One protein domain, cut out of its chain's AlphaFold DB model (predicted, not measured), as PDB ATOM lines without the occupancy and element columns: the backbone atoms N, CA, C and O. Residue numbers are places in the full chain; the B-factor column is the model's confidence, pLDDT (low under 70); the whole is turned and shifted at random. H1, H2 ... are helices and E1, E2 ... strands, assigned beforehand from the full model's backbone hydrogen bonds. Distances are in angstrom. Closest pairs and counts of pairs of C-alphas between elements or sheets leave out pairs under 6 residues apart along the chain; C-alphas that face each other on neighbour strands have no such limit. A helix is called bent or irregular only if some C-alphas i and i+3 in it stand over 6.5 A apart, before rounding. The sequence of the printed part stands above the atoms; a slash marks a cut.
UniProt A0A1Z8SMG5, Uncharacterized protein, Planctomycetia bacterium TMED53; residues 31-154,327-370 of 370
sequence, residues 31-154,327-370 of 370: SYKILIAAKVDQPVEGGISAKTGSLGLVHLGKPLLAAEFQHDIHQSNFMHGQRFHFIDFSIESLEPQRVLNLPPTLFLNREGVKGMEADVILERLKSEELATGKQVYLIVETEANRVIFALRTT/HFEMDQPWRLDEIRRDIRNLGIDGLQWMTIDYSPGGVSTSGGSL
ATOM      1  N   SER A  31     198.109 160.607 176.591       85.06
ATOM      2  CA  SER A  31     198.271 160.136 177.962       85.06
ATOM      3  C   SER A  31     198.109 161.298 178.953       85.06
ATOM      4  O   SER A  31     198.362 162.464 178.626       85.06
ATOM      5  N   TYR A  32     197.658 160.999 180.168       89.81
ATOM      6  CA  TYR A  32     197.554 162.002 181.226       89.81
ATOM      7  C   TYR A  32     198.089 161.457 182.542       89.81
ATOM      8  O   TYR A  32     198.112 160.247 182.760       89.81
ATOM      9  N   LYS A  33     198.522 162.344 183.437       93.62
ATOM     10  CA  LYS A  33     199.010 161.975 184.765       93.62
ATOM     11  C   LYS A  33     198.228 162.672 185.857       93.62
ATOM     12  O   LYS A  33     197.819 163.824 185.712       93.62
ATOM     13  N   ILE A  34     198.066 161.964 186.965       94.25
ATOM     14  CA  ILE A  34     197.516 162.486 188.213       94.25
ATOM     15  C   ILE A  34     198.583 162.300 189.284       94.25
ATOM     16  O   ILE A  34     199.045 161.182 189.517       94.25
ATOM     17  N   LEU A  35     198.981 163.397 189.921       96.62
ATOM     18  CA  LEU A  35     200.059 163.427 190.903       96.62
ATOM     19  C   LEU A  35     199.602 164.151 192.171       96.62
ATOM     20  O   LEU A  35     198.866 165.135 192.101       96.62
ATOM     21  N   ILE A  36     200.109 163.703 193.317       97.25
ATOM     22  CA  ILE A  36     200.052 164.420 194.593       97.25
ATOM     23  C   ILE A  36     201.477 164.743 195.014       97.25
ATOM     24  O   ILE A  36     202.312 163.843 195.060       97.25
ATOM     25  N   ALA A  37     201.768 165.999 195.341       96.94
ATOM     26  CA  ALA A  37     203.093 166.419 195.794       96.94
ATOM     27  C   ALA A  37     203.020 167.429 196.947       96.94
ATOM     28  O   ALA A  37     202.047 168.172 197.077       96.94
ATOM     29  N   ALA A  38     204.071 167.475 197.764       96.06
ATOM     30  CA  ALA A  38     204.271 168.520 198.765       96.06
ATOM     31  C   ALA A  38     205.073 169.693 198.182       96.06
ATOM     32  O   ALA A  38     205.847 169.525 197.235       96.06
ATOM     33  N   LYS A  39     204.903 170.886 198.759       94.50
ATOM     34  CA  LYS A  39     205.730 172.052 198.429       94.50
ATOM     35  C   LYS A  39     207.141 171.879 198.991       94.50
ATOM     36  O   LYS A  39     207.308 171.365 200.091       94.50
ATOM     37  N   VAL A  40     208.128 172.367 198.252       95.38
ATOM     38  CA  VAL A  40     209.524 172.506 198.682       95.38
ATOM     39  C   VAL A  40     209.988 173.944 198.445       95.38
ATOM     40  O   VAL A  40     209.380 174.677 197.664       95.38
ATOM     41  N   ASP A  41     211.058 174.362 199.116       93.75
ATOM     42  CA  ASP A  41     211.541 175.746 199.016       93.75
ATOM     43  C   ASP A  41     212.322 176.014 197.725       93.75
ATOM     44  O   ASP A  41     212.322 177.134 197.216       93.75
ATOM     45  N   GLN A  42     212.977 174.989 197.179       94.69
ATOM     46  CA  GLN A  42     213.826 175.083 195.992       94.69
ATOM     47  C   GLN A  42     213.526 173.941 195.011       94.69
ATOM     48  O   GLN A  42     213.034 172.895 195.434       94.69
ATOM     49  N   PRO A  43     213.818 174.104 193.707       96.19
ATOM     50  CA  PRO A  43     213.734 173.008 192.750       96.19
ATOM     51  C   PRO A  43     214.565 171.804 193.206       96.19
ATOM     52  O   PRO A  43     215.733 171.949 193.561       96.19
ATOM     53  N   VAL A  44     213.970 170.614 193.155       95.00
ATOM     54  CA  VAL A  44     214.637 169.347 193.480       95.00
ATOM     55  C   VAL A  44     214.538 168.374 192.310       95.00
ATOM     56  O   VAL A  44     213.624 168.464 191.485       95.00
ATOM     57  N   GLU A  45     215.471 167.427 192.243       94.38
ATOM     58  CA  GLU A  45     215.441 166.365 191.241       94.38
ATOM     59  C   GLU A  45     214.161 165.523 191.367       94.38
ATOM     60  O   GLU A  45     213.740 165.144 192.461       94.38
ATOM     61  N   GLY A  46     213.505 165.264 190.231       90.81
ATOM     62  CA  GLY A  46     212.220 164.562 190.189       90.81
ATOM     63  C   GLY A  46     211.025 165.367 190.718       90.81
ATOM     64  O   GLY A  46     209.922 164.824 190.776       90.81
ATOM     65  N   GLY A  47     211.229 166.633 191.101       93.19
ATOM     66  CA  GLY A  47     210.176 167.571 191.478       93.19
ATOM     67  C   GLY A  47     209.592 168.348 190.295       93.19
ATOM     68  O   GLY A  47     210.019 168.209 189.147       93.19
ATOM     69  N   ILE A  48     208.606 169.201 190.581       94.31
ATOM     70  CA  ILE A  48     207.922 170.039 189.587       94.31
ATOM     71  C   ILE A  48     208.040 171.500 190.000       94.31
ATOM     72  O   ILE A  48     207.625 171.878 191.087       94.31
ATOM     73  N   SER A  49     208.549 172.352 189.111       93.81
ATOM     74  CA  SER A  49     208.450 173.806 189.270       93.81
ATOM     75  C   SER A  49     207.431 174.350 188.282       93.81
ATOM     76  O   SER A  49     207.528 174.085 187.085       93.81
ATOM     77  N   ALA A  50     206.443 175.093 188.771       89.38
ATOM     78  CA  ALA A  50     205.386 175.643 187.936       89.38
ATOM     79  C   ALA A  50     205.034 177.063 188.369       89.38
ATOM     80  O   ALA A  50     204.956 177.363 189.557       89.38
ATOM     81  N   LYS A  51     204.799 177.938 187.390       88.50
ATOM     82  CA  LYS A  51     204.248 179.270 187.627       88.50
ATOM     83  C   LYS A  51     202.765 179.237 187.291       88.50
ATOM     84  O   LYS A  51     202.412 179.025 186.135       88.50
ATOM     85  N   THR A  52     201.910 179.449 188.282       81.31
ATOM     86  CA  THR A  52     200.459 179.535 188.087       81.31
ATOM     87  C   THR A  52     199.978 180.952 188.386       81.31
ATOM     88  O   THR A  52     200.584 181.673 189.181       81.31
ATOM     89  N   GLY A  53     198.893 181.378 187.735       78.44
ATOM     90  CA  GLY A  53     198.318 182.705 187.980       78.44
ATOM     91  C   GLY A  53     197.796 182.870 189.411       78.44
ATOM     92  O   GLY A  53     197.922 183.945 189.984       78.44
ATOM     93  N   SER A  54     197.261 181.795 189.997       81.00
ATOM     94  CA  SER A  54     196.646 181.796 191.329       81.00
ATOM     95  C   SER A  54     197.619 181.519 192.479       81.00
ATOM     96  O   SER A  54     197.391 182.002 193.582       81.00
ATOM     97  N   LEU A  55     198.700 180.760 192.253       84.94
ATOM     98  CA  LEU A  55     199.642 180.335 193.306       84.94
ATOM     99  C   LEU A  55     201.029 180.979 193.163       84.94
ATOM    100  O   LEU A  55     201.879 180.801 194.032       84.94
ATOM    101  N   GLY A  56     201.277 181.712 192.074       90.12
ATOM    102  CA  GLY A  56     202.602 182.232 191.751       90.12
ATOM    103  C   GLY A  56     203.571 181.123 191.336       90.12
ATOM    104  O   GLY A  56     203.174 180.104 190.768       90.12
ATOM    105  N   LEU A  57     204.867 181.336 191.575       92.75
ATOM    106  CA  LEU A  57     205.879 180.300 191.382       92.75
ATOM    107  C   LEU A  57     205.829 179.320 192.559       92.75
ATOM    108  O   LEU A  57     206.023 179.715 193.707       92.75
ATOM    109  N   VAL A  58     205.601 178.045 192.260       93.88
ATOM    110  CA  VAL A  58     205.623 176.956 193.237       93.88
ATOM    111  C   VAL A  58     206.663 175.915 192.839       93.88
ATOM    112  O   VAL A  58     206.736 175.505 191.677       93.88
ATOM    113  N   HIS A  59     207.458 175.486 193.817       96.12
ATOM    114  CA  HIS A  59     208.346 174.335 193.708       96.12
ATOM    115  C   HIS A  59     207.719 173.185 194.490       96.12
ATOM    116  O   HIS A  59     207.355 173.330 195.656       96.12
ATOM    117  N   LEU A  60     207.538 172.057 193.821       96.31
ATOM    118  CA  LEU A  60     206.939 170.846 194.356       96.31
ATOM    119  C   LEU A  60     208.004 169.758 194.380       96.31
ATOM    120  O   LEU A  60     208.786 169.626 193.434       96.31
ATOM    121  N   GLY A  61     208.036 168.997 195.469       95.81
ATOM    122  CA  GLY A  61     208.939 167.867 195.623       95.81
ATOM    123  C   GLY A  61     208.593 166.720 194.674       95.81
ATOM    124  O   GLY A  61     207.681 166.810 193.846       95.81
ATOM    125  N   LYS A  62     209.314 165.606 194.821       95.38
ATOM    126  CA  LYS A  62     208.968 164.357 194.137       95.38
ATOM    127  C   LYS A  62     207.515 163.963 194.468       95.38
ATOM    128  O   LYS A  62     207.123 164.096 195.631       95.38
ATOM    129  N   PRO A  63     206.723 163.466 193.498       96.12
ATOM    130  CA  PRO A  63     205.360 163.025 193.765       96.12
ATOM    131  C   PRO A  63     205.290 162.006 194.912       96.12
ATOM    132  O   PRO A  63     206.019 161.013 194.922       96.12
ATOM    133  N   LEU A  64     204.395 162.269 195.864       94.56
ATOM    134  CA  LEU A  64     204.026 161.376 196.960       94.56
ATOM    135  C   LEU A  64     203.164 160.225 196.441       94.56
ATOM    136  O   LEU A  64     203.362 159.081 196.837       94.56
ATOM    137  N   LEU A  65     202.237 160.540 195.532       94.69
ATOM    138  CA  LEU A  65     201.426 159.586 194.780       94.69
ATOM    139  C   LEU A  65     201.445 159.975 193.300       94.69
ATOM    140  O   LEU A  65     201.389 161.166 192.982       94.69
ATOM    141  N   ALA A  66     201.526 158.996 192.398       95.69
ATOM    142  CA  ALA A  66     201.591 159.241 190.961       95.69
ATOM    143  C   ALA A  66     200.965 158.105 190.149       95.69
ATOM    144  O   ALA A  66     201.201 156.932 190.426       95.69
ATOM    145  N   ALA A  67     200.208 158.466 189.118       91.69
ATOM    146  CA  ALA A  67     199.777 157.542 188.079       91.69
ATOM    147  C   ALA A  67     199.749 158.226 186.716       91.69
ATOM    148  O   ALA A  67     199.359 159.388 186.602       91.69
ATOM    149  N   GLU A  68     200.148 157.479 185.695       92.00
ATOM    150  CA  GLU A  68     200.085 157.846 184.285       92.00
ATOM    151  C   GLU A  68     199.136 156.892 183.555       92.00
ATOM    152  O   GLU A  68     199.262 155.671 183.643       92.00
ATOM    153  N   PHE A  69     198.167 157.460 182.847       86.88
ATOM    154  CA  PHE A  69     197.063 156.761 182.207       86.88
ATOM    155  C   PHE A  69     197.272 156.768 180.695       86.88
ATOM    156  O   PHE A  69     197.420 157.830 180.085       86.88
ATOM    157  N   GLN A  70     197.292 155.580 180.094       79.75
ATOM    158  CA  GLN A  70     197.464 155.412 178.652       79.75
ATOM    159  C   GLN A  70     196.119 155.517 177.923       79.75
ATOM    160  O   GLN A  70     195.108 154.988 178.380       79.75
ATOM    161  N   HIS A  71     196.106 156.187 176.771       66.56
ATOM    162  CA  HIS A  71     194.881 156.440 176.004       66.56
ATOM    163  C   HIS A  71     194.299 155.175 175.338       66.56
ATOM    164  O   HIS A  71     193.080 155.008 175.271       66.56
ATOM    165  N   ASP A  72     195.159 154.250 174.895       58.28
ATOM    166  CA  ASP A  72     194.778 153.110 174.040       58.28
ATOM    167  C   ASP A  72     193.909 152.038 174.721       58.28
ATOM    168  O   ASP A  72     193.345 151.172 174.050       58.28
ATOM    169  N   ILE A  73     193.705 152.117 176.037       53.59
ATOM    170  CA  ILE A  73     192.850 151.180 176.795       53.59
ATOM    171  C   ILE A  73     191.373 151.330 176.404       53.59
ATOM    172  O   ILE A  73     190.547 150.459 176.675       53.59
ATOM    173  N   HIS A  74     191.008 152.446 175.769       50.91
ATOM    174  CA  HIS A  74     189.622 152.729 175.422       50.91
ATOM    175  C   HIS A  74     189.151 152.090 174.107       50.91
ATOM    176  O   HIS A  74     187.939 152.037 173.896       50.91
ATOM    177  N   GLN A  75     190.044 151.587 173.240       43.88
ATOM    178  CA  GLN A  75     189.654 151.158 171.883       43.88
ATOM    179  C   GLN A  75     189.720 149.651 171.595       43.88
ATOM    180  O   GLN A  75     189.053 149.201 170.665       43.88
ATOM    181  N   SER A  76     190.427 148.832 172.375       39.50
ATOM    182  CA  SER A  76     190.511 147.387 172.116       39.50
ATOM    183  C   SER A  76     189.670 146.570 173.110       39.50
ATOM    184  O   SER A  76     190.051 146.299 174.240       39.50
ATOM    185  N   ASN A  77     188.483 146.142 172.669       37.28
ATOM    186  CA  ASN A  77     187.700 145.019 173.218       37.28
ATOM    187  C   ASN A  77     187.204 145.053 174.681       37.28
ATOM    188  O   ASN A  77     186.651 144.055 175.143       37.28
ATOM    189  N   PHE A  78     187.250 146.180 175.387       42.91
ATOM    190  CA  PHE A  78     186.590 146.310 176.692       42.91
ATOM    191  C   PHE A  78     185.220 146.984 176.569       42.91
ATOM    192  O   PHE A  78     185.042 148.159 176.883       42.91
ATOM    193  N   MET A  79     184.208 146.212 176.162       34.75
ATOM    194  CA  MET A  79     182.809 146.664 176.055       34.75
ATOM    195  C   MET A  79     182.230 147.279 177.345       34.75
ATOM    196  O   MET A  79     181.196 147.936 177.271       34.75
ATOM    197  N   HIS A  80     182.860 147.162 178.523       40.16
ATOM    198  CA  HIS A  80     182.321 147.689 179.782       40.16
ATOM    199  C   HIS A  80     183.362 148.395 180.684       40.16
ATOM    200  O   HIS A  80     183.703 147.933 181.764       40.16
ATOM    201  N   GLY A  81     183.692 149.649 180.355       44.97
ATOM    202  CA  GLY A  81     183.913 150.777 181.284       44.97
ATOM    203  C   GLY A  81     184.896 150.638 182.451       44.97
ATOM    204  O   GLY A  81     184.486 150.623 183.610       44.97
ATOM    205  N   GLN A  82     186.187 150.720 182.163       49.94
ATOM    206  CA  GLN A  82     187.129 151.253 183.144       49.94
ATOM    207  C   GLN A  82     187.016 152.786 183.123       49.94
ATOM    208  O   GLN A  82     187.564 153.448 182.249       49.94
ATOM    209  N   ARG A  83     186.194 153.346 184.014       57.84
ATOM    210  CA  ARG A  83     186.066 154.795 184.233       57.84
ATOM    211  C   ARG A  83     186.819 155.127 185.517       57.84
ATOM    212  O   ARG A  83     186.610 154.463 186.532       57.84
ATOM    213  N   PHE A  84     187.717 156.104 185.466       70.56
ATOM    214  CA  PHE A  84     188.457 156.559 186.643       70.56
ATOM    215  C   PHE A  84     187.637 157.650 187.315       70.56
ATOM    216  O   PHE A  84     187.220 158.587 186.642       70.56
ATOM    217  N   HIS A  85     187.357 157.522 188.610       70.44
ATOM    218  CA  HIS A  85     186.452 158.439 189.297       70.44
ATOM    219  C   HIS A  85     187.200 159.312 190.294       70.44
ATOM    220  O   HIS A  85     187.855 158.805 191.205       70.44
ATOM    221  N   PHE A  86     187.031 160.621 190.148       80.31
ATOM    222  CA  PHE A  86     187.126 161.538 191.274       80.31
ATOM    223  C   PHE A  86     185.801 161.452 192.013       80.31
ATOM    224  O   PHE A  86     184.738 161.412 191.386       80.31
ATOM    225  N   ILE A  87     185.868 161.360 193.334       78.06
ATOM    226  CA  ILE A  87     184.686 161.183 194.164       78.06
ATOM    227  C   ILE A  87     184.571 162.431 195.018       78.06
ATOM    228  O   ILE A  87     185.480 162.709 195.783       78.06
ATOM    229  N   ASP A  88     183.483 163.179 194.916       84.25
ATOM    230  CA  ASP A  88     183.114 164.077 196.006       84.25
ATOM    231  C   ASP A  88     182.080 163.393 196.891       84.25
ATOM    232  O   ASP A  88     181.241 162.625 196.409       84.25
ATOM    233  N   PHE A  89     182.165 163.630 198.193       76.19
ATOM    234  CA  PHE A  89     181.200 163.073 199.122       76.19
ATOM    235  C   PHE A  89     180.854 164.035 200.249       76.19
ATOM    236  O   PHE A  89     181.607 164.964 200.547       76.19
ATOM    237  N   SER A  90     179.711 163.780 200.878       76.31
ATOM    238  CA  SER A  90     179.261 164.464 202.089       76.31
ATOM    239  C   SER A  90     178.631 163.476 203.071       76.31
ATOM    240  O   SER A  90     178.127 162.424 202.671       76.31
ATOM    241  N   ILE A  91     178.676 163.804 204.360       72.19
ATOM    242  CA  ILE A  91     177.990 163.062 205.421       72.19
ATOM    243  C   ILE A  91     177.078 164.058 206.132       72.19
ATOM    244  O   ILE A  91     177.561 164.948 206.822       72.19
ATOM    245  N   GLU A  92     175.764 163.912 205.963       70.94
ATOM    246  CA  GLU A  92     174.767 164.886 206.433       70.94
ATOM    247  C   GLU A  92     174.855 165.147 207.946       70.94
ATOM    248  O   GLU A  92     174.661 166.274 208.398       70.94
ATOM    249  N   SER A  93     175.204 164.125 208.734       67.31
ATOM    250  CA  SER A  93     175.361 164.231 210.189       67.31
ATOM    251  C   SER A  93     176.601 165.014 210.643       67.31
ATOM    252  O   SER A  93     176.721 165.280 211.838       67.31
ATOM    253  N   LEU A  94     177.510 165.382 209.734       65.44
ATOM    254  CA  LEU A  94     178.806 166.008 210.033       65.44
ATOM    255  C   LEU A  94     178.957 167.412 209.421       65.44
ATOM    256  O   LEU A  94     180.076 167.860 209.190       65.44
ATOM    257  N   GLU A  95     177.836 168.112 209.207       64.19
ATOM    258  CA  GLU A  95     177.744 169.426 208.541       64.19
ATOM    259  C   GLU A  95     177.929 169.360 207.000       64.19
ATOM    260  O   GLU A  95     178.368 168.339 206.469       64.19
ATOM    261  N   PRO A  96     177.572 170.408 206.216       60.50
ATOM    262  CA  PRO A  96     177.438 170.314 204.756       60.50
ATOM    263  C   PRO A  96     178.785 170.322 204.007       60.50
ATOM    264  O   PRO A  96     178.847 170.699 202.834       60.50
ATOM    265  N   GLN A  97     179.877 169.942 204.671       69.56
ATOM    266  CA  GLN A  97     181.205 169.943 204.078       69.56
ATOM    267  C   GLN A  97     181.289 168.853 203.010       69.56
ATOM    268  O   GLN A  97     181.273 167.655 203.300       69.56
ATOM    269  N   ARG A  98     181.388 169.281 201.748       81.12
ATOM    270  CA  ARG A  98     181.766 168.388 200.657       81.12
ATOM    271  C   ARG A  98     183.275 168.250 200.616       81.12
ATOM    272  O   ARG A  98     184.007 169.236 200.667       81.12
ATOM    273  N   VAL A  99     183.722 167.014 200.480       85.56
ATOM    274  CA  VAL A  99     185.134 166.646 200.468       85.56
ATOM    275  C   VAL A  99     185.455 166.015 199.125       85.56
ATOM    276  O   VAL A  99     184.709 165.159 198.649       85.56
ATOM    277  N   LEU A 100     186.579 166.405 198.521       89.25
ATOM    278  CA  LEU A 100     187.136 165.662 197.390       89.25
ATOM    279  C   LEU A 100     187.885 164.444 197.931       89.25
ATOM    280  O   LEU A 100     188.843 164.593 198.683       89.25
ATOM    281  N   ASN A 101     187.473 163.255 197.523       84.31
ATOM    282  CA  ASN A 101     188.141 161.991 197.775       84.31
ATOM    283  C   ASN A 101     188.835 161.478 196.511       84.31
ATOM    284  O   ASN A 101     188.207 161.271 195.468       84.31
ATOM    285  N   LEU A 102     190.128 161.193 196.639       84.88
ATOM    286  CA  LEU A 102     190.869 160.407 195.663       84.88
ATOM    287  C   LEU A 102     191.102 158.997 196.210       84.88
ATOM    288  O   LEU A 102     191.855 158.829 197.178       84.88
ATOM    289  N   PRO A 103     190.499 157.963 195.597       75.88
ATOM    290  CA  PRO A 103     190.715 156.597 196.044       75.88
ATOM    291  C   PRO A 103     192.172 156.184 195.769       75.88
ATOM    292  O   PRO A 103     192.684 156.455 194.680       75.88
ATOM    293  N   PRO A 104     192.855 155.463 196.679       72.81
ATOM    294  CA  PRO A 104     194.256 155.076 196.480       72.81
ATOM    295  C   PRO A 104     194.459 154.174 195.260       72.81
ATOM    296  O   PRO A 104     195.520 154.174 194.645       72.81
ATOM    297  N   THR A 105     193.412 153.445 194.863       70.12
ATOM    298  CA  THR A 105     193.387 152.600 193.662       70.12
ATOM    299  C   THR A 105     193.542 153.387 192.361       70.12
ATOM    300  O   THR A 105     193.831 152.789 191.326       70.12
ATOM    301  N   LEU A 106     193.368 154.713 192.394       77.69
ATOM    302  CA  LEU A 106     193.693 155.600 191.281       77.69
ATOM    303  C   LEU A 106     195.195 155.581 190.966       77.69
ATOM    304  O   LEU A 106     195.568 155.736 189.810       77.69
ATOM    305  N   PHE A 107     196.033 155.359 191.980       84.50
ATOM    306  CA  PHE A 107     197.490 155.401 191.872       84.50
ATOM    307  C   PHE A 107     198.130 154.022 191.702       84.50
ATOM    308  O   PHE A 107     199.347 153.931 191.624       84.50
ATOM    309  N   LEU A 108     197.336 152.950 191.662       76.62
ATOM    310  CA  LEU A 108     197.846 151.582 191.598       76.62
ATOM    311  C   LEU A 108     198.389 151.251 190.206       76.62
ATOM    312  O   LEU A 108     197.747 151.547 189.197       76.62
ATOM    313  N   ASN A 109     199.546 150.594 190.166       77.81
ATOM    314  CA  ASN A 109     200.104 150.025 188.948       77.81
ATOM    315  C   ASN A 109     199.218 148.874 188.438       77.81
ATOM    316  O   ASN A 109     198.980 147.902 189.153       77.81
ATOM    317  N   ARG A 110     198.689 148.997 187.217       73.44
ATOM    318  CA  ARG A 110     197.803 148.001 186.587       73.44
ATOM    319  C   ARG A 110     197.773 148.173 185.073       73.44
ATOM    320  O   ARG A 110     198.357 149.111 184.539       73.44
ATOM    321  N   GLU A 111     197.067 147.288 184.371       71.81
ATOM    322  CA  GLU A 111     196.928 147.382 182.916       71.81
ATOM    323  C   GLU A 111     196.463 148.784 182.489       71.81
ATOM    324  O   GLU A 111     195.431 149.288 182.940       71.81
ATOM    325  N   GLY A 112     197.300 149.430 181.672       73.75
ATOM    326  CA  GLY A 112     197.078 150.766 181.137       73.75
ATOM    327  C   GLY A 112     197.193 151.938 182.129       73.75
ATOM    328  O   GLY A 112     197.113 153.102 181.734       73.75
ATOM    329  N   VAL A 113     197.467 151.666 183.404       81.19
ATOM    330  CA  VAL A 113     197.838 152.689 184.386       81.19
ATOM    331  C   VAL A 113     199.233 152.384 184.904       81.19
ATOM    332  O   VAL A 113     199.431 151.483 185.718       81.19
ATOM    333  N   LYS A 114     200.210 153.177 184.468       89.88
ATOM    334  CA  LYS A 114     201.554 153.162 185.035       89.88
ATOM    335  C   LYS A 114     201.522 153.914 186.366       89.88
ATOM    336  O   LYS A 114     201.711 155.129 186.423       89.88
ATOM    337  N   GLY A 115     201.189 153.174 187.414       88.62
ATOM    338  CA  GLY A 115     201.045 153.665 188.780       88.62
ATOM    339  C   GLY A 115     202.198 153.233 189.682       88.62
ATOM    340  O   GLY A 115     203.336 153.064 189.248       88.62
ATOM    341  N   MET A 116     201.878 153.046 190.954       82.38
ATOM    342  CA  MET A 116     202.783 152.643 192.021       82.38
ATOM    343  C   MET A 116     202.402 151.259 192.545       82.38
ATOM    344  O   MET A 116     201.238 150.855 192.485       82.38
ATOM    345  N   GLU A 117     203.383 150.546 193.088       78.00
ATOM    346  CA  GLU A 117     203.140 149.288 193.795       78.00
ATOM    347  C   GLU A 117     202.294 149.528 195.052       78.00
ATOM    348  O   GLU A 117     202.402 150.578 195.696       78.00
ATOM    349  N   ALA A 118     201.457 148.549 195.407       68.12
ATOM    350  CA  ALA A 118     200.515 148.666 196.520       68.12
ATOM    351  C   ALA A 118     201.222 149.034 197.836       68.12
ATOM    352  O   ALA A 118     200.843 150.020 198.467       68.12
ATOM    353  N   ASP A 119     202.297 148.327 198.192       65.94
ATOM    354  CA  ASP A 119     203.072 148.583 199.413       65.94
ATOM    355  C   ASP A 119     203.639 150.005 199.470       65.94
ATOM    356  O   ASP A 119     203.615 150.649 200.518       65.94
ATOM    357  N   VAL A 120     204.066 150.543 198.324       76.00
ATOM    358  CA  VAL A 120     204.577 151.915 198.244       76.00
ATOM    359  C   VAL A 120     203.446 152.917 198.470       76.00
ATOM    360  O   VAL A 120     203.631 153.892 199.190       76.00
ATOM    361  N   ILE A 121     202.256 152.693 197.903       75.62
ATOM    362  CA  ILE A 121     201.087 153.554 198.158       75.62
ATOM    363  C   ILE A 121     200.733 153.530 199.648       75.62
ATOM    364  O   ILE A 121     200.496 154.581 200.242       75.62
ATOM    365  N   LEU A 122     200.718 152.341 200.254       68.19
ATOM    366  CA  LEU A 122     200.420 152.149 201.672       68.19
ATOM    367  C   LEU A 122     201.412 152.891 202.571       68.19
ATOM    368  O   LEU A 122     200.994 153.553 203.518       68.19
ATOM    369  N   GLU A 123     202.706 152.807 202.267       69.38
ATOM    370  CA  GLU A 123     203.758 153.534 202.978       69.38
ATOM    371  C   GLU A 123     203.578 155.052 202.832       69.38
ATOM    372  O   GLU A 123     203.562 155.780 203.822       69.38
ATOM    373  N   ARG A 124     203.346 155.538 201.608       78.75
ATOM    374  CA  ARG A 124     203.170 156.972 201.323       78.75
ATOM    375  C   ARG A 124     201.950 157.554 202.018       78.75
ATOM    376  O   ARG A 124     202.010 158.668 202.519       78.75
ATOM    377  N   LEU A 125     200.848 156.809 202.098       73.12
ATOM    378  CA  LEU A 125     199.641 157.256 202.794       73.12
ATOM    379  C   LEU A 125     199.859 157.503 204.294       73.12
ATOM    380  O   LEU A 125     199.079 158.268 204.866       73.12
ATOM    381  N   LYS A 126     200.885 156.887 204.900       69.38
ATOM    382  CA  LYS A 126     201.295 157.082 206.300       69.38
ATOM    383  C   LYS A 126     202.284 158.236 206.492       69.38
ATOM    384  O   LYS A 126     202.651 158.521 207.625       69.38
ATOM    385  N   SER A 127     202.751 158.869 205.416       78.06
ATOM    386  CA  SER A 127     203.782 159.898 205.511       78.06
ATOM    387  C   SER A 127     203.251 161.187 206.147       78.06
ATOM    388  O   SER A 127     202.067 161.523 206.023       78.06
ATOM    389  N   GLU A 128     204.136 161.941 206.808       80.75
ATOM    390  CA  GLU A 128     203.774 163.201 207.466       80.75
ATOM    391  C   GLU A 128     203.215 164.240 206.487       80.75
ATOM    392  O   GLU A 128     202.405 165.081 206.874       80.75
ATOM    393  N   GLU A 129     203.616 164.190 205.216       87.56
ATOM    394  CA  GLU A 129     203.141 165.092 204.170       87.56
ATOM    395  C   GLU A 129     201.679 164.833 203.785       87.56
ATOM    396  O   GLU A 129     200.994 165.758 203.349       87.56
ATOM    397  N   LEU A 130     201.190 163.596 203.947       84.44
ATOM    398  CA  LEU A 130     199.800 163.212 203.668       84.44
ATOM    399  C   LEU A 130     198.930 163.100 204.931       84.44
ATOM    400  O   LEU A 130     197.768 162.679 204.819       84.44
ATOM    401  N   ALA A 131     199.458 163.477 206.102       79.19
ATOM    402  CA  ALA A 131     198.713 163.571 207.358       79.19
ATOM    403  C   ALA A 131     197.612 164.641 207.281       79.19
ATOM    404  O   ALA A 131     197.654 165.521 206.425       79.19
ATOM    405  N   THR A 132     196.608 164.576 208.157       80.06
ATOM    406  CA  THR A 132     195.474 165.520 208.187       80.06
ATOM    407  C   THR A 132     195.935 166.962 208.426       80.06
ATOM    408  O   THR A 132     196.845 167.208 209.215       80.06
ATOM    409  N   GLY A 133     195.295 167.930 207.768       81.19
ATOM    410  CA  GLY A 133     195.576 169.359 207.912       81.19
ATOM    411  C   GLY A 133     196.799 169.848 207.130       81.19
ATOM    412  O   GLY A 133     197.124 171.035 207.178       81.19
ATOM    413  N   LYS A 134     197.480 168.966 206.395       87.25
ATOM    414  CA  LYS A 134     198.665 169.295 205.598       87.25
ATOM    415  C   LYS A 134     198.263 169.844 204.238       87.25
ATOM    416  O   LYS A 134     197.327 169.367 203.602       87.25
ATOM    417  N   GLN A 135     198.995 170.850 203.774       93.75
ATOM    418  CA  GLN A 135     198.817 171.370 202.426       93.75
ATOM    419  C   GLN A 135     199.600 170.517 201.430       93.75
ATOM    420  O   GLN A 135     200.815 170.360 201.547       93.75
ATOM    421  N   VAL A 136     198.904 170.030 200.411       95.69
ATOM    422  CA  VAL A 136     199.469 169.284 199.289       95.69
ATOM    423  C   VAL A 136     198.950 169.850 197.975       95.69
ATOM    424  O   VAL A 136     198.071 170.712 197.936       95.69
ATOM    425  N   TYR A 137     199.526 169.384 196.877       96.38
ATOM    426  CA  TYR A 137     199.211 169.858 195.544       96.38
ATOM    427  C   TYR A 137     198.712 168.692 194.710       96.38
ATOM    428  O   TYR A 137     199.438 167.718 194.516       96.38
ATOM    429  N   LEU A 138     197.479 168.810 194.222       96.00
ATOM    430  CA  LEU A 138     196.937 167.936 193.194       96.00
ATOM    431  C   LEU A 138     197.335 168.492 191.833       96.00
ATOM    432  O   LEU A 138     196.987 169.626 191.495       96.00
ATOM    433  N   ILE A 139     198.050 167.687 191.055       95.88
ATOM    434  CA  ILE A 139     198.445 168.008 189.689       95.88
ATOM    435  C   ILE A 139     197.736 167.044 188.749       95.88
ATOM    436  O   ILE A 139     197.835 165.828 188.915       95.88
ATOM    437  N   VAL A 140     197.053 167.595 187.748       94.44
ATOM    438  CA  VAL A 140     196.554 166.830 186.604       94.44
ATOM    439  C   VAL A 140     197.204 167.409 185.358       94.44
ATOM    440  O   VAL A 140     197.097 168.609 185.097       94.44
ATOM    441  N   GLU A 141     197.932 166.574 184.623       92.56
ATOM    442  CA  GLU A 141     198.668 166.987 183.429       92.56
ATOM    443  C   GLU A 141     198.344 166.100 182.234       92.56
ATOM    444  O   GLU A 141     198.249 164.884 182.353       92.56
ATOM    445  N   THR A 142     198.205 166.728 181.078       90.50
ATOM    446  CA  THR A 142     198.263 166.099 179.761       90.50
ATOM    447  C   THR A 142     199.560 166.532 179.081       90.50
ATOM    448  O   THR A 142     200.339 167.311 179.634       90.50
ATOM    449  N   GLU A 143     199.800 166.065 177.858       86.44
ATOM    450  CA  GLU A 143     200.944 166.522 177.057       86.44
ATOM    451  C   GLU A 143     200.918 168.036 176.789       86.44
ATOM    452  O   GLU A 143     201.969 168.671 176.710       86.44
ATOM    453  N   ALA A 144     199.721 168.618 176.660       86.38
ATOM    454  CA  ALA A 144     199.544 170.015 176.272       86.38
ATOM    455  C   ALA A 144     199.282 170.954 177.455       86.38
ATOM    456  O   ALA A 144     199.681 172.116 177.421       86.38
ATOM    457  N   ASN A 145     198.583 170.476 178.487       89.56
ATOM    458  CA  ASN A 145     198.029 171.326 179.534       89.56
ATOM    459  C   ASN A 145     198.276 170.741 180.922       89.56
ATOM    460  O   ASN A 145     198.346 169.530 181.111       89.56
ATOM    461  N   ARG A 146     198.350 171.613 181.927       91.75
ATOM    462  CA  ARG A 146     198.473 171.223 183.332       91.75
ATOM    463  C   ARG A 146     197.628 172.139 184.201       91.75
ATOM    464  O   ARG A 146     197.686 173.358 184.053       91.75
ATOM    465  N   VAL A 147     196.934 171.550 185.166       93.25
ATOM    466  CA  VAL A 147     196.301 172.261 186.284       93.25
ATOM    467  C   VAL A 147     196.949 171.832 187.594       93.25
ATOM    468  O   VAL A 147     197.382 170.688 187.747       93.25
ATOM    469  N   ILE A 148     197.056 172.776 188.528       95.06
ATOM    470  CA  ILE A 148     197.649 172.562 189.848       95.06
ATOM    471  C   ILE A 148     196.728 173.197 190.882       95.06
ATOM    472  O   ILE A 148     196.491 174.406 190.846       95.06
ATOM    473  N   PHE A 149     196.267 172.392 191.833       94.31
ATOM    474  CA  PHE A 149     195.417 172.835 192.929       94.31
ATOM    475  C   PHE A 149     196.161 172.675 194.249       94.31
ATOM    476  O   PHE A 149     196.585 171.573 194.587       94.31
ATOM    477  N   ALA A 150     196.299 173.766 195.001       94.06
ATOM    478  CA  ALA A 150     196.666 173.690 196.409       94.06
ATOM    479  C   ALA A 150     195.436 173.236 197.201       94.06
ATOM    480  O   ALA A 150     194.400 173.900 197.151       94.06
ATOM    481  N   LEU A 151     195.554 172.102 197.886       93.31
ATOM    482  CA  LEU A 151     194.494 171.480 198.670       93.31
ATOM    483  C   LEU A 151     195.024 171.176 200.065       93.31
ATOM    484  O   LEU A 151     196.210 170.888 200.236       93.31
ATOM    485  N   ARG A 152     194.153 171.209 201.067       91.25
ATOM    486  CA  ARG A 152     194.503 170.743 202.404       91.25
ATOM    487  C   ARG A 152     193.884 169.374 202.627       91.25
ATOM    488  O   ARG A 152     192.720 169.144 202.309       91.25
ATOM    489  N   THR A 153     194.688 168.440 203.112       85.31
ATOM    490  CA  THR A 153     194.214 167.118 203.498       85.31
ATOM    491  C   THR A 153     193.259 167.256 204.676       85.31
ATOM    492  O   THR A 153     193.505 168.005 205.618       85.31
ATOM    493  N   THR A 154     192.164 166.517 204.645       82.56
ATOM    494  CA  THR A 154     191.184 166.508 205.729       82.56
ATOM    495  C   THR A 154     190.764 165.084 206.046       82.56
ATOM    496  O   THR A 154     191.249 164.130 205.435       82.56
ATOM    497  N   HIS A 327     191.374 162.489 201.296       85.00
ATOM    498  CA  HIS A 327     190.334 163.495 201.453       85.00
ATOM    499  C   HIS A 327     190.923 164.900 201.456       85.00
ATOM    500  O   HIS A 327     191.922 165.148 202.134       85.00
ATOM    501  N   PHE A 328     190.268 165.824 200.758       89.06
ATOM    502  CA  PHE A 328     190.631 167.235 200.726       89.06
ATOM    503  C   PHE A 328     189.468 168.122 201.144       89.06
ATOM    504  O   PHE A 328     188.364 167.997 200.605       89.06
ATOM    505  N   GLU A 329     189.734 169.028 202.083       86.31
ATOM    506  CA  GLU A 329     188.766 170.050 202.475       86.31
ATOM    507  C   GLU A 329     188.568 171.047 201.339       86.31
ATOM    508  O   GLU A 329     189.509 171.422 200.631       86.31
ATOM    509  N   MET A 330     187.322 171.474 201.185       89.06
ATOM    510  CA  MET A 330     186.946 172.533 200.267       89.06
ATOM    511  C   MET A 330     186.812 173.801 201.090       89.06
ATOM    512  O   MET A 330     185.863 173.964 201.852       89.06
ATOM    513  N   ASP A 331     187.804 174.673 200.954       79.44
ATOM    514  CA  ASP A 331     187.872 175.974 201.620       79.44
ATOM    515  C   ASP A 331     186.662 176.857 201.299       79.44
ATOM    516  O   ASP A 331     186.275 177.703 202.105       79.44
ATOM    517  N   GLN A 332     186.059 176.651 200.126       82.69
ATOM    518  CA  GLN A 332     184.844 177.316 199.684       82.69
ATOM    519  C   GLN A 332     183.868 176.325 199.027       82.69
ATOM    520  O   GLN A 332     184.309 175.414 198.318       82.69
ATOM    521  N   PRO A 333     182.540 176.532 199.146       72.31
ATOM    522  CA  PRO A 333     181.537 175.640 198.553       72.31
ATOM    523  C   PRO A 333     181.671 175.447 197.033       72.31
ATOM    524  O   PRO A 333     181.388 174.371 196.518       72.31
ATOM    525  N   TRP A 334     182.136 176.471 196.308       81.88
ATOM    526  CA  TRP A 334     182.312 176.435 194.849       81.88
ATOM    527  C   TRP A 334     183.649 175.830 194.393       81.88
ATOM    528  O   TRP A 334     183.875 175.677 193.192       81.88
ATOM    529  N   ARG A 335     184.559 175.494 195.319       87.94
ATOM    530  CA  ARG A 335     185.911 175.025 194.980       87.94
ATOM    531  C   ARG A 335     185.894 173.704 194.209       87.94
ATOM    532  O   ARG A 335     186.689 173.521 193.289       87.94
ATOM    533  N   LEU A 336     184.957 172.807 194.526       88.12
ATOM    534  CA  LEU A 336     184.776 171.552 193.785       88.12
ATOM    535  C   LEU A 336     184.376 171.794 192.334       88.12
ATOM    536  O   LEU A 336     184.904 171.131 191.443       88.12
ATOM    537  N   ASP A 337     183.470 172.740 192.092       88.25
ATOM    538  CA  ASP A 337     183.012 173.063 190.742       88.25
ATOM    539  C   ASP A 337     184.134 173.690 189.909       88.25
ATOM    540  O   ASP A 337     184.268 173.377 188.725       88.25
ATOM    541  N   GLU A 338     184.987 174.509 190.530       89.69
ATOM    542  CA  GLU A 338     186.202 175.036 189.905       89.69
ATOM    543  C   GLU A 338     187.163 173.907 189.509       89.69
ATOM    544  O   GLU A 338     187.527 173.807 188.338       89.69
ATOM    545  N   ILE A 339     187.506 173.008 190.442       91.44
ATOM    546  CA  ILE A 339     188.389 171.859 190.174       91.44
ATOM    547  C   ILE A 339     187.810 170.988 189.054       91.44
ATOM    548  O   ILE A 339     188.512 170.633 188.106       91.44
ATOM    549  N   ARG A 340     186.514 170.664 189.135       89.69
ATOM    550  CA  ARG A 340     185.815 169.836 188.148       89.69
ATOM    551  C   ARG A 340     185.839 170.482 186.765       89.69
ATOM    552  O   ARG A 340     186.102 169.794 185.778       89.69
ATOM    553  N   ARG A 341     185.568 171.787 186.674       90.19
ATOM    554  CA  ARG A 341     185.601 172.543 185.415       90.19
ATOM    555  C   ARG A 341     187.009 172.588 184.832       90.19
ATOM    556  O   ARG A 341     187.181 172.319 183.649       90.19
ATOM    557  N   ASP A 342     188.005 172.904 185.647       91.06
ATOM    558  CA  ASP A 342     189.379 173.084 185.187       91.06
ATOM    559  C   ASP A 342     189.997 171.753 184.730       91.06
ATOM    560  O   ASP A 342     190.667 171.713 183.700       91.06
ATOM    561  N   ILE A 343     189.688 170.642 185.410       89.81
ATOM    562  CA  ILE A 343     190.048 169.292 184.947       89.81
ATOM    563  C   ILE A 343     189.311 168.941 183.648       89.81
ATOM    564  O   ILE A 343     189.927 168.408 182.728       89.81
ATOM    565  N   ARG A 344     188.016 169.266 183.521       86.44
ATOM    566  CA  ARG A 344     187.253 169.042 182.276       86.44
ATOM    567  C   ARG A 344     187.867 169.802 181.097       86.44
ATOM    568  O   ARG A 344     187.948 169.263 179.997       86.44
ATOM    569  N   ASN A 345     188.348 171.020 181.335       89.44
ATOM    570  CA  ASN A 345     188.992 171.855 180.323       89.44
ATOM    571  C   ASN A 345     190.326 171.283 179.810       89.44
ATOM    572  O   ASN A 345     190.818 171.748 178.785       89.44
ATOM    573  N   LEU A 346     190.895 170.264 180.466       87.81
ATOM    574  CA  LEU A 346     192.049 169.531 179.939       87.81
ATOM    575  C   LEU A 346     191.698 168.625 178.750       87.81
ATOM    576  O   LEU A 346     192.614 168.180 178.061       87.81
ATOM    577  N   GLY A 347     190.411 168.336 178.517       83.56
ATOM    578  CA  GLY A 347     189.969 167.453 177.434       83.56
ATOM    579  C   GLY A 347     190.315 165.978 177.659       83.56
ATOM    580  O   GLY A 347     190.527 165.250 176.696       83.56
ATOM    581  N   ILE A 348     190.420 165.542 178.920       82.38
ATOM    582  CA  ILE A 348     190.727 164.149 179.267       82.38
ATOM    583  C   ILE A 348     189.474 163.285 179.104       82.38
ATOM    584  O   ILE A 348     188.498 163.446 179.840       82.38
ATOM    585  N   ASP A 349     189.539 162.312 178.200       71.56
ATOM    586  CA  ASP A 349     188.518 161.277 178.062       71.56
ATOM    587  C   ASP A 349     188.670 160.192 179.146       71.56
ATOM    588  O   ASP A 349     189.772 159.816 179.540       71.56
ATOM    589  N   GLY A 350     187.545 159.675 179.656       67.88
ATOM    590  CA  GLY A 350     187.522 158.550 180.607       67.88
ATOM    591  C   GLY A 350     187.698 158.911 182.090       67.88
ATOM    592  O   GLY A 350     187.368 158.085 182.951       67.88
ATOM    593  N   LEU A 351     188.123 160.139 182.405       75.56
ATOM    594  CA  LEU A 351     188.111 160.678 183.766       75.56
ATOM    595  C   LEU A 351     186.707 161.195 184.112       75.56
ATOM    596  O   LEU A 351     186.175 162.099 183.471       75.56
ATOM    597  N   GLN A 352     186.081 160.592 185.115       73.75
ATOM    598  CA  GLN A 352     184.704 160.855 185.515       73.75
ATOM    599  C   GLN A 352     184.614 161.401 186.930       73.75
ATOM    600  O   GLN A 352     185.519 161.255 187.748       73.75
ATOM    601  N   TRP A 353     183.461 161.987 187.220       78.31
ATOM    602  CA  TRP A 353     183.120 162.457 188.547       78.31
ATOM    603  C   TRP A 353     181.974 161.627 189.119       78.31
ATOM    604  O   TRP A 353     181.041 161.264 188.400       78.31
ATOM    605  N   MET A 354     182.057 161.308 190.403       74.38
ATOM    606  CA  MET A 354     181.003 160.647 191.160       74.38
ATOM    607  C   MET A 354     180.720 161.457 192.414       74.38
ATOM    608  O   MET A 354     181.646 161.889 193.092       74.38
ATOM    609  N   THR A 355     179.445 161.631 192.721       75.25
ATOM    610  CA  THR A 355     178.993 162.293 193.936       75.25
ATOM    611  C   THR A 355     178.306 161.264 194.827       75.25
ATOM    612  O   THR A 355     177.423 160.534 194.364       75.25
ATOM    613  N   ILE A 356     178.714 161.200 196.093       73.12
ATOM    614  CA  ILE A 356     178.149 160.278 197.080       73.12
ATOM    615  C   ILE A 356     177.694 161.053 198.317       73.12
ATOM    616  O   ILE A 356     178.510 161.604 199.046       73.12
ATOM    617  N   ASP A 357     176.396 161.041 198.592       70.38
ATOM    618  CA  ASP A 357     175.822 161.704 199.760       70.38
ATOM    619  C   ASP A 357     175.342 160.650 200.769       70.38
ATOM    620  O   ASP A 357     174.512 159.792 200.450       70.38
ATOM    621  N   TYR A 358     175.889 160.692 201.985       68.44
ATOM    622  CA  TYR A 358     175.526 159.798 203.086       68.44
ATOM    623  C   TYR A 358     174.542 160.513 204.012       68.44
ATOM    624  O   TYR A 358     174.899 161.485 204.676       68.44
ATOM    625  N   SER A 359     173.313 160.006 204.072       63.88
ATOM    626  CA  SER A 359     172.237 160.519 204.925       63.88
ATOM    627  C   SER A 359     171.795 159.466 205.948       63.88
ATOM    628  O   SER A 359     171.996 158.267 205.717       63.88
ATOM    629  N   PRO A 360     171.107 159.853 207.037       54.41
ATOM    630  CA  PRO A 360     170.441 158.900 207.927       54.41
ATOM    631  C   PRO A 360     169.415 158.000 207.215       54.41
ATOM    632  O   PRO A 360     169.080 156.938 207.731       54.41
ATOM    633  N   GLY A 361     168.902 158.423 206.050       54.06
ATOM    634  CA  GLY A 361     167.984 157.652 205.205       54.06
ATOM    635  C   GLY A 361     168.670 156.698 204.220       54.06
ATOM    636  O   GLY A 361     167.982 155.955 203.520       54.06
ATOM    637  N   GLY A 362     170.005 156.703 204.153       53.91
ATOM    638  CA  GLY A 362     170.804 155.864 203.264       53.91
ATOM    639  C   GLY A 362     171.810 156.648 202.420       53.91
ATOM    640  O   GLY A 362     172.030 157.845 202.607       53.91
ATOM    641  N   VAL A 363     172.441 155.946 201.478       54.44
ATOM    642  CA  VAL A 363     173.440 156.518 200.567       54.44
ATOM    643  C   VAL A 363     172.791 156.837 199.229       54.44
ATOM    644  O   VAL A 363     172.242 155.945 198.576       54.44
ATOM    645  N   SER A 364     172.901 158.091 198.808       56.66
ATOM    646  CA  SER A 364     172.564 158.525 197.458       56.66
ATOM    647  C   SER A 364     173.836 158.587 196.621       56.66
ATOM    648  O   SER A 364     174.838 159.172 197.033       56.66
ATOM    649  N   THR A 365     173.809 157.973 195.441       56.66
ATOM    650  CA  THR A 365     174.882 158.101 194.456       56.66
ATOM    651  C   THR A 365     174.332 158.807 193.233       56.66
ATOM    652  O   THR A 365     173.315 158.413 192.664       56.66
ATOM    653  N   SER A 366     175.014 159.864 192.807       60.84
ATOM    654  CA  SER A 366     174.770 160.467 191.504       60.84
ATOM    655  C   SER A 366     176.049 160.398 190.678       60.84
ATOM    656  O   SER A 366     177.146 160.744 191.121       60.84
ATOM    657  N   GLY A 367     175.911 159.862 189.469       47.16
ATOM    658  CA  GLY A 367     176.960 159.831 188.462       47.16
ATOM    659  C   GLY A 367     176.456 160.591 187.250       47.16
ATOM    660  O   GLY A 367     175.520 160.144 186.593       47.16
ATOM    661  N   GLY A 368     177.045 161.745 186.967       36.12
ATOM    662  CA  GLY A 368     176.649 162.560 185.830       36.12
ATOM    663  C   GLY A 368     177.817 163.371 185.299       36.12
ATOM    664  O   GLY A 368     178.497 164.071 186.047       36.12
ATOM    665  N   SER A 369     178.040 163.298 183.991       32.84
ATOM    666  CA  SER A 369     178.590 164.432 183.258       32.84
ATOM    667  C   SER A 369     177.451 165.437 183.086       32.84
ATOM    668  O   SER A 369     176.488 165.118 182.389       32.84
ATOM    669  N   LEU A 370     177.537 166.593 183.759       26.27
ATOM    670  CA  LEU A 370     176.701 167.765 183.456       26.27
ATOM    671  C   LEU A 370     176.824 168.152 181.986       26.27
ATOM    672  O   LEU A 370     178.002 168.360 181.581       26.27
TER     673      LEU A 370
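This is residues 31 to 154 and 327 to 370 of the 370 residues of an uncharacterized protein of Planctomycetia bacterium TMED53 (UniProt A0A1Z8SMG5). One long, strongly twisted sheet bends back on itself at the short strand E9, so that one leaf, E4 E1 E7 E8, partly faces the other, E6 E5 E10 E11; helix H4 packs on one face near strands of both leaves, and the short H2 is over the opposite face. The small hairpin E2 and E3 lies beyond one end of the fold, the hairpin E10 and E11 makes the other end, and the loop of residues 75 to 80 sticks out free. The printed part has 168 residues with four named helices and eleven named strands, in the order E1 E2 E3 E4 H1 E5 E6 H2 H3 E7 E8 E9 H4 E10 E11, and its class is mixed, helices and strands. The large sheet runs E4 E1 E7 E8 E9 E6 E5 E10 E11 and is mixed. The whole is compact, with a radius of gyration of the C-alphas of 16.3 A and spans of 50 by 43 by 34 A.

E1, residues 32 to 37, begins at C-alpha 32 (197.554, 162.002, 181.226). E2, residues 48 to 52, E3, residues 56 to 60, and E4, residues 65 to 69, follow. H1, residues 71 to 74, is neither bent nor irregular, but only just: C-alphas 71 and 74 are 6.5 A apart. E5, residues 84 to 91, is 22.5 A long, and E6 holds residues 99 to 102. H2 is residues 104 to 107 and H3 residues 118 to 125. E7, residues 135 to 142, is 23.3 A long; E8, residues 146 to 154, is 24.0 A long and ends at C-alpha 154 (191.184, 166.508, 205.729). E9 is residues 327 to 329, and H4, residues 335 to 344, is 14.1 A long. E10, residues 351 to 359, is 26.5 A long, and E11, residues 362 to 367, ends at C-alpha 367 (176.960, 159.831, 188.462).

The large sheet is a folded sheet, one sheet bent back into two leaves that face each other, with 13 pairs of C-alphas within 11 A and E9 as the hinge. From the edge strand E4, E1 is antiparallel to it, with N 34 and O 67 2.9 A apart, and E7 is antiparallel to E1, N 33 and O 141 at 2.8 A. E7 and E8 form a hairpin, N 136 and O 151 at 2.8 A. E8 and E9 meet only at a point, where C-alphas 153 and 328 face each other at 4.5 A. E9 and E6 are antiparallel, N 328 and O 100 at 2.8 A; E5 and E6 form a hairpin, N 101 and O 87 at 2.7 A. E5 and E10 are parallel at 20 degrees, N 352 and O 84 at 2.8 A. E10 and the edge strand E11 form a hairpin, N 355 and O 366 at 2.9 A. H4 is on the sheet at a height of 7.4 A, over none of its strands; its closest C-alphas with E8 are those of Ile 343 and Val 147, 7.1 A. H2 is on the opposite face at a height of 6.6 A, also over none; the C-alphas of Phe 107 and Ala 67 of E4 are 4.9 A apart. H3 only grazes the sheet, with residues 120 to 125, and is close to H2 but not clearly touching, the closest C-alphas being Ile 121 and Pro 104, 7.2 A. H1 is not on the sheet. The hairpin E2 and E3 has N 60 and O 48 at 2.7 A, and the closest C-alphas of E3 and E1 are Leu 60 and Ala 37, 6.0 A. In H3 and H4 each O i to N i+4 pair is within hydrogen-bond range; H1 and H2 are too short for one.

The two C-alphas farthest apart, those of Glu 45 and Gly 361, are 50.2 A apart. Residues 155 to 326 are not printed, and C-alphas 154 and 327 are 5.3 A apart across the cut. Of the links that are printed whole, none is long. The mean pLDDT of the printed part is 79.0; 37 residues are under 70, among them 71 to 83 and 358 to 370, the last of which is the chain's last residue.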